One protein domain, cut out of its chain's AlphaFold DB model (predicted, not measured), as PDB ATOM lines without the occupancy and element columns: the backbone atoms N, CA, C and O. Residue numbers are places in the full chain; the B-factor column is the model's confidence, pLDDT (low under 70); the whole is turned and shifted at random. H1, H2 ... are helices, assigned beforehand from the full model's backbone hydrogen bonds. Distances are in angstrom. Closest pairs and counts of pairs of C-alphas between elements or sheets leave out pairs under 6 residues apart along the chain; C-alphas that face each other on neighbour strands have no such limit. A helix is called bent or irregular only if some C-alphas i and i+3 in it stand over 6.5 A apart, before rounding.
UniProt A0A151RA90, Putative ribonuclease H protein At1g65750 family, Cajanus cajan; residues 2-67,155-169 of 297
ATOM      1  N   ARG A   2     217.924 209.747 209.417       68.00
ATOM      2  CA  ARG A   2     218.513 208.607 210.156       68.00
ATOM      3  C   ARG A   2     220.052 208.635 210.188       68.00
ATOM      4  O   ARG A   2     220.612 208.649 211.272       68.00
ATOM      5  N   ASN A   3     220.713 208.807 209.040       77.94
ATOM      6  CA  ASN A   3     222.185 208.845 208.979       77.94
ATOM      7  C   ASN A   3     222.792 210.030 209.741       77.94
ATOM      8  O   ASN A   3     223.814 209.870 210.389       77.94
ATOM      9  N   VAL A   4     222.136 211.196 209.728       81.81
ATOM     10  CA  VAL A   4     222.583 212.379 210.485       81.81
ATOM     11  C   VAL A   4     222.521 212.110 211.990       81.81
ATOM     12  O   VAL A   4     223.479 212.393 212.708       81.81
ATOM     13  N   ASN A   5     221.432 211.504 212.471       85.12
ATOM     14  CA  ASN A   5     221.315 211.106 213.874       85.12
ATOM     15  C   ASN A   5     222.372 210.057 214.246       85.12
ATOM     16  O   ASN A   5     223.005 210.179 215.294       85.12
ATOM     17  N   THR A   6     222.619 209.079 213.367       88.50
ATOM     18  CA  THR A   6     223.702 208.099 213.533       88.50
ATOM     19  C   THR A   6     225.059 208.792 213.634       88.50
ATOM     20  O   THR A   6     225.815 208.499 214.550       88.50
ATOM     21  N   THR A   7     225.356 209.776 212.783       91.62
ATOM     22  CA  THR A   7     226.602 210.557 212.836       91.62
ATOM     23  C   THR A   7     226.786 211.282 214.166       91.62
ATOM     24  O   THR A   7     227.868 211.240 214.753       91.62
ATOM     25  N   TYR A   8     225.741 211.929 214.686       92.44
ATOM     26  CA  TYR A   8     225.816 212.554 216.007       92.44
ATOM     27  C   TYR A   8     226.001 211.518 217.119       92.44
ATOM     28  O   TYR A   8     226.746 211.758 218.069       92.44
ATOM     29  N   MET A   9     225.399 210.336 216.985       94.12
ATOM     30  CA  MET A   9     225.621 209.244 217.926       94.12
ATOM     31  C   MET A   9     227.046 208.676 217.842       94.12
ATOM     32  O   MET A   9     227.630 208.354 218.875       94.12
ATOM     33  N   MET A  10     227.658 208.636 216.654       94.69
ATOM     34  CA  MET A  10     229.075 208.294 216.486       94.69
ATOM     35  C   MET A  10     229.974 209.306 217.198       94.69
ATOM     36  O   MET A  10     230.926 208.903 217.855       94.69
ATOM     37  N   LYS A  11     229.639 210.604 217.146       94.75
ATOM     38  CA  LYS A  11     230.356 211.639 217.910       94.75
ATOM     39  C   LYS A  11     230.284 211.382 219.417       94.75
ATOM     40  O   LYS A  11     231.295 211.515 220.099       94.75
ATOM     41  N   ASN A  12     229.123 210.972 219.933       94.12
ATOM     42  CA  ASN A  12     228.998 210.574 221.338       94.12
ATOM     43  C   ASN A  12     229.851 209.335 221.647       94.12
ATOM     44  O   ASN A  12     230.562 209.321 222.645       94.12
ATOM     45  N   CYS A  13     229.840 208.315 220.784       94.06
ATOM     46  CA  CYS A  13     230.698 207.136 220.948       94.06
ATOM     47  C   CYS A  13     232.188 207.510 220.959       94.06
ATOM     48  O   CYS A  13     232.942 206.981 221.767       94.06
ATOM     49  N   TRP A  14     232.603 208.441 220.097       95.06
ATOM     50  CA  TRP A  14     233.974 208.941 220.051       95.06
ATOM     51  C   TRP A  14     234.357 209.690 221.331       95.06
ATOM     52  O   TRP A  14     235.378 209.394 221.943       95.06
ATOM     53  N   SER A  15     233.496 210.605 221.778       93.56
ATOM     54  CA  SER A  15     233.655 211.369 223.020       93.56
ATOM     55  C   SER A  15     233.740 210.468 224.260       93.56
ATOM     56  O   SER A  15     234.525 210.733 225.165       93.56
ATOM     57  N   LEU A  16     233.008 209.345 224.269       91.81
ATOM     58  CA  LEU A  16     233.083 208.333 225.328       91.81
ATOM     59  C   LEU A  16     234.506 207.765 225.507       91.81
ATOM     60  O   LEU A  16     234.850 207.325 226.602       91.81
ATOM     61  N   ILE A  17     235.305 207.759 224.437       91.56
ATOM     62  CA  ILE A  17     236.682 207.256 224.418       91.56
ATOM     63  C   ILE A  17     237.670 208.392 224.705       91.56
ATOM     64  O   ILE A  17     238.523 208.257 225.577       91.56
ATOM     65  N   THR A  18     237.554 209.506 223.976       91.38
ATOM     66  CA  THR A  18     238.580 210.562 223.926       91.38
ATOM     67  C   THR A  18     238.395 211.675 224.951       91.38
ATOM     68  O   THR A  18     239.347 212.388 225.257       91.38
ATOM     69  N   GLU A  19     237.202 211.830 225.528       91.44
ATOM     70  CA  GLU A  19     236.876 212.935 226.438       91.44
ATOM     71  C   GLU A  19     236.371 212.418 227.803       91.44
ATOM     72  O   GLU A  19     235.260 212.747 228.232       91.44
ATOM     73  N   PRO A  20     237.187 211.625 228.532       87.62
ATOM     74  CA  PRO A  20     236.790 210.980 229.789       87.62
ATOM     75  C   PRO A  20     236.397 211.959 230.903       87.62
ATOM     76  O   PRO A  20     235.666 211.587 231.819       87.62
ATOM     77  N   HIS A  21     236.874 213.202 230.820       89.06
ATOM     78  CA  HIS A  21     236.643 214.268 231.792       89.06
ATOM     79  C   HIS A  21     235.235 214.882 231.704       89.06
ATOM     80  O   HIS A  21     234.808 215.573 232.627       89.06
ATOM     81  N   LYS A  22     234.492 214.669 230.606       93.62
ATOM     82  CA  LYS A  22     233.137 215.216 230.474       93.62
ATOM     83  C   LYS A  22     232.198 214.544 231.471       93.62
ATOM     84  O   LYS A  22     232.143 213.320 231.552       93.62
ATOM     85  N   LEU A  23     231.380 215.343 232.160       93.62
ATOM     86  CA  LEU A  23     230.469 214.853 233.201       93.62
ATOM     87  C   LEU A  23     229.577 213.703 232.711       93.62
ATOM     88  O   LEU A  23     229.467 212.673 233.370       93.62
ATOM     89  N   TRP A  24     228.969 213.847 231.531       93.06
ATOM     90  CA  TRP A  24     228.097 212.807 230.985       93.06
ATOM     91  C   TRP A  24     228.869 211.514 230.659       93.06
ATOM     92  O   TRP A  24     228.336 210.427 230.879       93.06
ATOM     93  N   VAL A  25     230.123 211.614 230.192       92.56
ATOM     94  CA  VAL A  25     231.000 210.460 229.920       92.56
ATOM     95  C   VAL A  25     231.317 209.743 231.225       92.56
ATOM     96  O   VAL A  25     231.158 208.526 231.302       92.56
ATOM     97  N   HIS A  26     231.682 210.493 232.267       91.06
ATOM     98  CA  HIS A  26     231.960 209.946 233.591       91.06
ATOM     99  C   HIS A  26     230.741 209.216 234.177       91.06
ATOM    100  O   HIS A  26     230.849 208.062 234.594       91.06
ATOM    101  N   VAL A  27     229.555 209.835 234.125       91.88
ATOM    102  CA  VAL A  27     228.295 209.229 234.593       91.88
ATOM    103  C   VAL A  27     227.976 207.940 233.831       91.88
ATOM    104  O   VAL A  27     227.627 206.928 234.440       91.88
ATOM    105  N   VAL A  28     228.114 207.942 232.501       90.75
ATOM    106  CA  VAL A  28     227.867 206.752 231.673       90.75
ATOM    107  C   VAL A  28     228.886 205.654 231.984       90.75
ATOM    108  O   VAL A  28     228.494 204.509 232.213       90.75
ATOM    109  N   ARG A  29     230.182 205.976 232.051       89.81
ATOM    110  CA  ARG A  29     231.230 205.003 232.385       89.81
ATOM    111  C   ARG A  29     231.044 204.406 233.774       89.81
ATOM    112  O   ARG A  29     231.188 203.196 233.909       89.81
ATOM    113  N   SER A  30     230.670 205.209 234.766       88.50
ATOM    114  CA  SER A  30     230.365 204.736 236.118       88.50
ATOM    115  C   SER A  30     229.161 203.788 236.116       88.50
ATOM    116  O   SER A  30     229.279 202.626 236.504       88.50
ATOM    117  N   LYS A  31     228.028 204.214 235.537       88.56
ATOM    118  CA  LYS A  31     226.799 203.406 235.467       88.56
ATOM    119  C   LYS A  31     227.005 202.051 234.788       88.56
ATOM    120  O   LYS A  31     226.372 201.063 235.165       88.56
ATOM    121  N   TYR A  32     227.850 202.002 233.761       86.50
ATOM    122  CA  TYR A  32     228.098 200.784 232.997       86.50
ATOM    123  C   TYR A  32     229.430 200.086 233.332       86.50
ATOM    124  O   TYR A  32     229.762 199.097 232.683       86.50
ATOM    125  N   ASN A  33     230.124 200.490 234.399       81.88
ATOM    126  CA  ASN A  33     231.350 199.865 234.908       81.88
ATOM    127  C   ASN A  33     232.524 199.830 233.899       81.88
ATOM    128  O   ASN A  33     233.077 198.772 233.588       81.88
ATOM    129  N   TYR A  34     232.873 200.997 233.350       81.19
ATOM    130  CA  TYR A  34     233.952 201.191 232.367       81.19
ATOM    131  C   TYR A  34     234.956 202.290 232.755       81.19
ATOM    132  O   TYR A  34     235.586 202.861 231.867       81.19
ATOM    133  N   LEU A  35     235.082 202.630 234.040       74.81
ATOM    134  CA  LEU A  35     235.961 203.724 234.476       74.81
ATOM    135  C   LEU A  35     237.437 203.452 234.142       74.81
ATOM    136  O   LEU A  35     238.102 204.339 233.618       74.81
ATOM    137  N   ASP A  36     237.893 202.210 234.308       74.88
ATOM    138  CA  ASP A  36     239.319 201.860 234.195       74.88
ATOM    139  C   ASP A  36     239.755 201.437 232.782       74.88
ATOM    140  O   ASP A  36     240.894 201.033 232.563       74.88
ATOM    141  N   LYS A  37     238.847 201.465 231.797       78.94
ATOM    142  CA  LYS A  37     239.117 200.954 230.443       78.94
ATOM    143  C   LYS A  37     239.200 202.083 229.439       78.94
ATOM    144  O   LYS A  37     238.204 202.773 229.227       78.94
ATOM    145  N   ILE A  38     240.332 202.189 228.742       81.38
ATOM    146  CA  ILE A  38     240.553 203.207 227.704       81.38
ATOM    147  C   ILE A  38     239.502 203.081 226.594       81.38
ATOM    148  O   ILE A  38     238.779 204.037 226.323       81.38
ATOM    149  N   ILE A  39     239.333 201.878 226.035       84.56
ATOM    150  CA  ILE A  39     238.256 201.561 225.089       84.56
ATOM    151  C   ILE A  39     237.204 200.705 225.816       84.56
ATOM    152  O   ILE A  39     237.495 199.574 226.224       84.56
ATOM    153  N   PRO A  40     235.970 201.204 226.016       82.56
ATOM    154  CA  PRO A  40     234.938 200.458 226.719       82.56
ATOM    155  C   PRO A  40     234.408 199.298 225.866       82.56
ATOM    156  O   PRO A  40     234.149 199.435 224.672       82.56
ATOM    157  N   ARG A  41     234.160 198.144 226.497       81.69
ATOM    158  CA  ARG A  41     233.476 197.015 225.844       81.69
ATOM    159  C   ARG A  41     231.969 197.233 225.879       81.69
ATOM    160  O   ARG A  41     231.294 196.704 226.762       81.69
ATOM    161  N   VAL A  42     231.445 198.014 224.946       84.62
ATOM    162  CA  VAL A  42     230.021 198.367 224.884       84.62
ATOM    163  C   VAL A  42     229.155 197.126 224.638       84.62
ATOM    164  O   VAL A  42     229.332 196.409 223.658       84.62
ATOM    165  N   THR A  43     228.208 196.863 225.545       84.44
ATOM    166  CA  THR A  43     227.292 195.711 225.487       84.44
ATOM    167  C   THR A  43     225.869 196.115 225.873       84.44
ATOM    168  O   THR A  43     225.660 197.018 226.694       84.44
ATOM    169  N   LYS A  44     224.877 195.436 225.280       86.00
ATOM    170  CA  LYS A  44     223.464 195.608 225.645       86.00
ATOM    171  C   LYS A  44     223.213 195.060 227.054       86.00
ATOM    172  O   LYS A  44     223.784 194.044 227.439       86.00
ATOM    173  N   ARG A  45     222.351 195.737 227.816       84.44
ATOM    174  CA  ARG A  45     221.902 195.338 229.164       84.44
ATOM    175  C   ARG A  45     220.376 195.407 229.239       84.44
ATOM    176  O   ARG A  45     219.756 196.050 228.403       84.44
ATOM    177  N   SER A  46     219.764 194.783 230.242       76.06
ATOM    178  CA  SER A  46     218.298 194.761 230.389       76.06
ATOM    179  C   SER A  46     217.688 196.139 230.687       76.06
ATOM    180  O   SER A  46     216.625 196.462 230.172       76.06
ATOM    181  N   LYS A  47     218.366 196.983 231.479       83.75
ATOM    182  CA  LYS A  47     217.931 198.355 231.809       83.75
ATOM    183  C   LYS A  47     218.938 199.383 231.291       83.75
ATOM    184  O   LYS A  47     219.957 199.660 231.926       83.75
ATOM    185  N   MET A  48     218.668 199.948 230.115       87.31
ATOM    186  CA  MET A  48     219.556 200.907 229.440       87.31
ATOM    187  C   MET A  48     218.912 202.290 229.357       87.31
ATOM    188  O   MET A  48     217.722 202.390 229.081       87.31
ATOM    189  N   SER A  49     219.697 203.355 229.549       88.81
ATOM    190  CA  SER A  49     219.245 204.700 229.179       88.81
ATOM    191  C   SER A  49     219.151 204.823 227.657       88.81
ATOM    192  O   SER A  49     219.885 204.143 226.938       88.81
ATOM    193  N   ASN A  50     218.313 205.737 227.162       89.19
ATOM    194  CA  ASN A  50     218.164 205.995 225.723       89.19
ATOM    195  C   ASN A  50     219.513 206.313 225.051       89.19
ATOM    196  O   ASN A  50     219.806 205.813 223.968       89.19
ATOM    197  N   LEU A  51     220.378 207.072 225.736       90.25
ATOM    198  CA  LEU A  51     221.736 207.350 225.263       90.25
ATOM    199  C   LEU A  51     222.566 206.066 225.109       90.25
ATOM    200  O   LEU A  51     223.197 205.872 224.076       90.25
ATOM    201  N   TRP A  52     222.548 205.171 226.102       90.94
ATOM    202  CA  TRP A  52     223.309 203.921 226.034       90.94
ATOM    203  C   TRP A  52     222.767 202.971 224.963       90.94
ATOM    204  O   TRP A  52     223.545 202.299 224.295       90.94
ATOM    205  N   GLN A  53     221.449 202.951 224.745       90.62
ATOM    206  CA  GLN A  53     220.849 202.213 223.629       90.62
ATOM    207  C   GLN A  53     221.377 202.722 222.282       90.62
ATOM    208  O   GLN A  53     221.805 201.917 221.453       90.62
ATOM    209  N   GLY A  54     221.425 204.046 222.097       90.44
ATOM    210  CA  GLY A  54     221.998 204.676 220.906       90.44
ATOM    211  C   GLY A  54     223.489 204.376 220.722       90.44
ATOM    212  O   GLY A  54     223.905 204.010 219.621       90.44
ATOM    213  N   ILE A  55     224.276 204.456 221.801       92.31
ATOM    214  CA  ILE A  55     225.702 204.096 221.798       92.31
ATOM    215  C   ILE A  55     225.867 202.633 221.381       92.31
ATOM    216  O   ILE A  55     226.596 202.361 220.436       92.31
ATOM    217  N   CYS A  56     225.146 201.689 221.996       91.50
ATOM    218  CA  CYS A  56     225.217 200.274 221.621       91.50
ATOM    219  C   CYS A  56     224.830 200.013 220.162       91.50
ATOM    220  O   CYS A  56     225.461 199.181 219.518       91.50
ATOM    221  N   ALA A  57     223.809 200.702 219.647       90.38
ATOM    222  CA  ALA A  57     223.383 200.558 218.257       90.38
ATOM    223  C   ALA A  57     224.424 201.095 217.259       90.38
ATOM    224  O   ALA A  57     224.529 200.581 216.150       90.38
ATOM    225  N   THR A  58     225.198 202.107 217.658       92.25
ATOM    226  CA  THR A  58     226.150 202.807 216.779       92.25
ATOM    227  C   THR A  58     227.593 202.321 216.957       92.25
ATOM    228  O   THR A  58     228.442 202.554 216.101       92.25
ATOM    229  N   TRP A  59     227.895 201.614 218.048       92.62
ATOM    230  CA  TRP A  59     229.254 201.211 218.412       92.62
ATOM    231  C   TRP A  59     229.946 200.346 217.353       92.62
ATOM    232  O   TRP A  59     231.144 200.502 217.110       92.62
ATOM    233  N   SER A  60     229.194 199.467 216.687       91.06
ATOM    234  CA  SER A  60     229.700 198.619 215.601       91.06
ATOM    235  C   SER A  60     230.176 199.415 214.383       91.06
ATOM    236  O   SER A  60     231.038 198.930 213.662       91.06
ATOM    237  N   LEU A  61     229.662 200.634 214.177       91.31
ATOM    238  CA  LEU A  61     230.103 201.534 213.108       91.31
ATOM    239  C   LEU A  61     231.374 202.299 213.482       91.31
ATOM    240  O   LEU A  61     232.123 202.699 212.605       91.31
ATOM    241  N   VAL A  62     231.618 202.531 214.774       92.25
ATOM    242  CA  VAL A  62     232.782 203.298 215.252       92.25
ATOM    243  C   VAL A  62     233.987 202.392 215.474       92.25
ATOM    244  O   VAL A  62     235.094 202.762 215.106       92.25
ATOM    245  N   THR A  63     233.774 201.196 216.032       91.00
ATOM    246  CA  THR A  63     234.846 200.265 216.434       91.00
ATOM    247  C   THR A  63     235.877 199.979 215.331       91.00
ATOM    248  O   THR A  63     237.064 200.059 215.634       91.00
ATOM    249  N   PRO A  64     235.492 199.707 214.065       90.69
ATOM    250  CA  PRO A  64     236.452 199.425 212.989       90.69
ATOM    251  C   PRO A  64     237.353 200.610 212.618       90.69
ATOM    252  O   PRO A  64     238.328 200.436 211.900       90.69
ATOM    253  N   HIS A  65     237.003 201.813 213.068       92.56
ATOM    254  CA  HIS A  65     237.673 203.067 212.737       92.56
ATOM    255  C   HIS A  65     238.446 203.660 213.921       92.56
ATOM    256  O   HIS A  65     239.003 204.752 213.804       92.56
ATOM    257  N   ILE A  66     238.482 202.950 215.056       92.94
ATOM    258  CA  ILE A  66     239.330 203.284 216.200       92.94
ATOM    259  C   ILE A  66     240.735 202.782 215.885       92.94
ATOM    260  O   ILE A  66     240.994 201.578 215.913       92.94
ATOM    261  N   HIS A  67     241.622 203.709 215.552       94.25
ATOM    262  CA  HIS A  67     243.022 203.425 215.281       94.25
ATOM    263  C   HIS A  67     243.888 204.031 216.387       94.25
ATOM    264  O   HIS A  67     243.434 204.867 217.168       94.25
ATOM    265  N   PRO A 155     243.125 211.519 207.492       87.75
ATOM    266  CA  PRO A 155     244.593 211.462 207.496       87.75
ATOM    267  C   PRO A 155     245.260 212.112 208.715       87.75
ATOM    268  O   PRO A 155     246.307 211.661 209.167       87.75
ATOM    269  N   ASP A 156     244.652 213.162 209.266       89.94
ATOM    270  CA  ASP A 156     245.102 213.854 210.482       89.94
ATOM    271  C   ASP A 156     244.721 213.104 211.776       89.94
ATOM    272  O   ASP A 156     245.201 213.429 212.867       89.94
ATOM    273  N   GLY A 157     243.890 212.065 211.667       91.19
ATOM    274  CA  GLY A 157     243.362 211.308 212.796       91.19
ATOM    275  C   GLY A 157     242.270 212.039 213.581       91.19
ATOM    276  O   GLY A 157     241.912 211.582 214.669       91.19
ATOM    277  N   ILE A 158     241.741 213.158 213.069       93.44
ATOM    278  CA  ILE A 158     240.758 213.981 213.778       93.44
ATOM    279  C   ILE A 158     239.336 213.539 213.429       93.44
ATOM    280  O   ILE A 158     238.888 213.556 212.281       93.44
ATOM    281  N   PHE A 159     238.556 213.215 214.458       94.50
ATOM    282  CA  PHE A 159     237.139 212.932 214.269       94.50
ATOM    283  C   PHE A 159     236.392 214.180 213.786       94.50
ATOM    284  O   PHE A 159     236.348 215.205 214.470       94.50
ATOM    285  N   THR A 160     235.701 214.066 212.650       93.56
ATOM    286  CA  THR A 160     234.772 215.096 212.176       93.56
ATOM    287  C   THR A 160     233.402 214.487 211.920       93.56
ATOM    288  O   THR A 160     233.268 213.336 211.503       93.56
ATOM    289  N   THR A 161     232.346 215.276 212.121       91.00
ATOM    290  CA  THR A 161     230.985 214.850 211.759       91.00
ATOM    291  C   THR A 161     230.875 214.551 210.266       91.00
ATOM    292  O   THR A 161     230.153 213.640 209.881       91.00
ATOM    293  N   LYS A 162     231.639 215.255 209.422       88.56
ATOM    294  CA  LYS A 162     231.713 215.000 207.980       88.56
ATOM    295  C   LYS A 162     232.258 213.600 207.679       88.56
ATOM    296  O   LYS A 162     231.594 212.848 206.973       88.56
ATOM    297  N   SER A 163     233.421 213.227 208.220       91.31
ATOM    298  CA  SER A 163     234.003 211.896 207.975       91.31
ATOM    299  C   SER A 163     233.153 210.776 208.582       91.31
ATOM    300  O   SER A 163     232.919 209.763 207.928       91.31
ATOM    301  N   ALA A 164     232.585 210.984 209.773       92.62
ATOM    302  CA  ALA A 164     231.642 210.042 210.375       92.62
ATOM    303  C   ALA A 164     230.339 209.886 209.567       92.62
ATOM    304  O   ALA A 164     229.777 208.795 209.504       92.62
ATOM    305  N   TYR A 165     229.857 210.944 208.908       89.88
ATOM    306  CA  TYR A 165     228.690 210.858 208.027       89.88
ATOM    307  C   TYR A 165     228.949 209.998 206.790       89.88
ATOM    308  O   TYR A 165     228.075 209.220 206.404       89.88
ATOM    309  N   PHE A 166     230.142 210.103 206.194       88.75
ATOM    310  CA  PHE A 166     230.544 209.237 205.083       88.75
ATOM    311  C   PHE A 166     230.594 207.768 205.503       88.75
ATOM    312  O   PHE A 166     230.049 206.923 204.801       88.75
ATOM    313  N   VAL A 167     231.136 207.477 206.689       88.88
ATOM    314  CA  VAL A 167     231.111 206.123 207.269       88.88
ATOM    315  C   VAL A 167     229.678 205.624 207.486       88.88
ATOM    316  O   VAL A 167     229.362 204.486 207.155       88.88
ATOM    317  N   ALA A 168     228.786 206.470 208.010       86.94
ATOM    318  CA  ALA A 168     227.384 206.114 208.241       86.94
ATOM    319  C   ALA A 168     226.549 205.999 206.949       86.94
ATOM    320  O   ALA A 168     225.419 205.514 206.995       86.94
ATOM    321  N   SER A 169     227.073 206.467 205.812       82.12
ATOM    322  CA  SER A 169     226.375 206.511 204.522       82.12
ATOM    323  C   SER A 169     227.235 205.907 203.400       82.12
ATOM    324  O   SER A 169     227.568 206.621 202.452       82.12
TER     325      SER A 169
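Overview. This is residues 2 to 67 and 155 to 169 of the 297 residues of the protein "Putative ribonuclease H protein At1g65750 family" of Cajanus cajan (UniProt A0A151RA90). A long helix, H1, runs through the middle, and a kinked helix, H3, crosses it as an X on one side. Two shorter helices sit near opposite ends of H1: H4 packs on its first half around Thr 7, and H2 lies crosswise near Leu 16 toward its last residues, with a long loop, residues 32 to 49, leading from H2 to H3 around the outside. The printed part has 81 residues with four named helices, H1, H2, H3 and H4 in that order along the chain, and no named strand; the class is all helix. The whole is compact, with a radius of gyration of the C-alphas of 12.3 A, and its rounded outline spans 32 by 26 by 21 A.

Arrangement. H1, residues 2 to 18, touches H3, residues 50 to 65, about perpendicular at 80 degrees, and their closest C-alphas, those of Cys 13 and Ile 55, are 5.9 A apart. H1 also touches H4, residues 161 to 168, where the closest C-alphas, those of Thr 7 and Tyr 165, are 5.3 A apart. H1 and H4 run opposite ways at a steep tilt of 67 degrees, only just short of about perpendicular. H2, residues 23 to 31, is close to H1 but not clearly touching, with the closest C-alphas, those of Leu 16 and Val 25, 5.5 A apart. H3 and H4 are close but not clearly touching, with the closest C-alphas, those of Leu 61 and Ala 168, 7.2 A apart. H2 and H4 are apart. In H2 and H4 every O i to N i+4 pair is within hydrogen-bond range, against 12 of 13 in H1 and 8 of 12 in H3.

Along the chain. H1 begins at C-alpha 2 at (218.513, 208.607, 210.156) and measures 24.4 A from first to last C-alpha. H3 begins at C-alpha 50 at (218.164, 205.995, 225.723) and measures 23.6 A; it has a kink of 49 degrees near residue 58 and is irregular, with C-alphas 57 and 60 being 7.1 A apart. H2 measures 12.2 A and H4 measures 10.1 A, ending at C-alpha 168 at (227.384, 206.114, 208.241).

Size, cuts and confidence. The two C-alphas farthest apart, those of Ser 46 and Pro 155, are 38.7 A apart. Residues 68 to 154 are cut out, and C-alphas 67 and 155 are 11.3 A apart across the cut, which falls in the link from H3 to H4. The link from H1 to H2 is tight, with 4 residues, and that from H2 to H3 is long, with 18. The mean pLDDT of the printed part is 88.7, and Arg 2 is the one printed residue under 70.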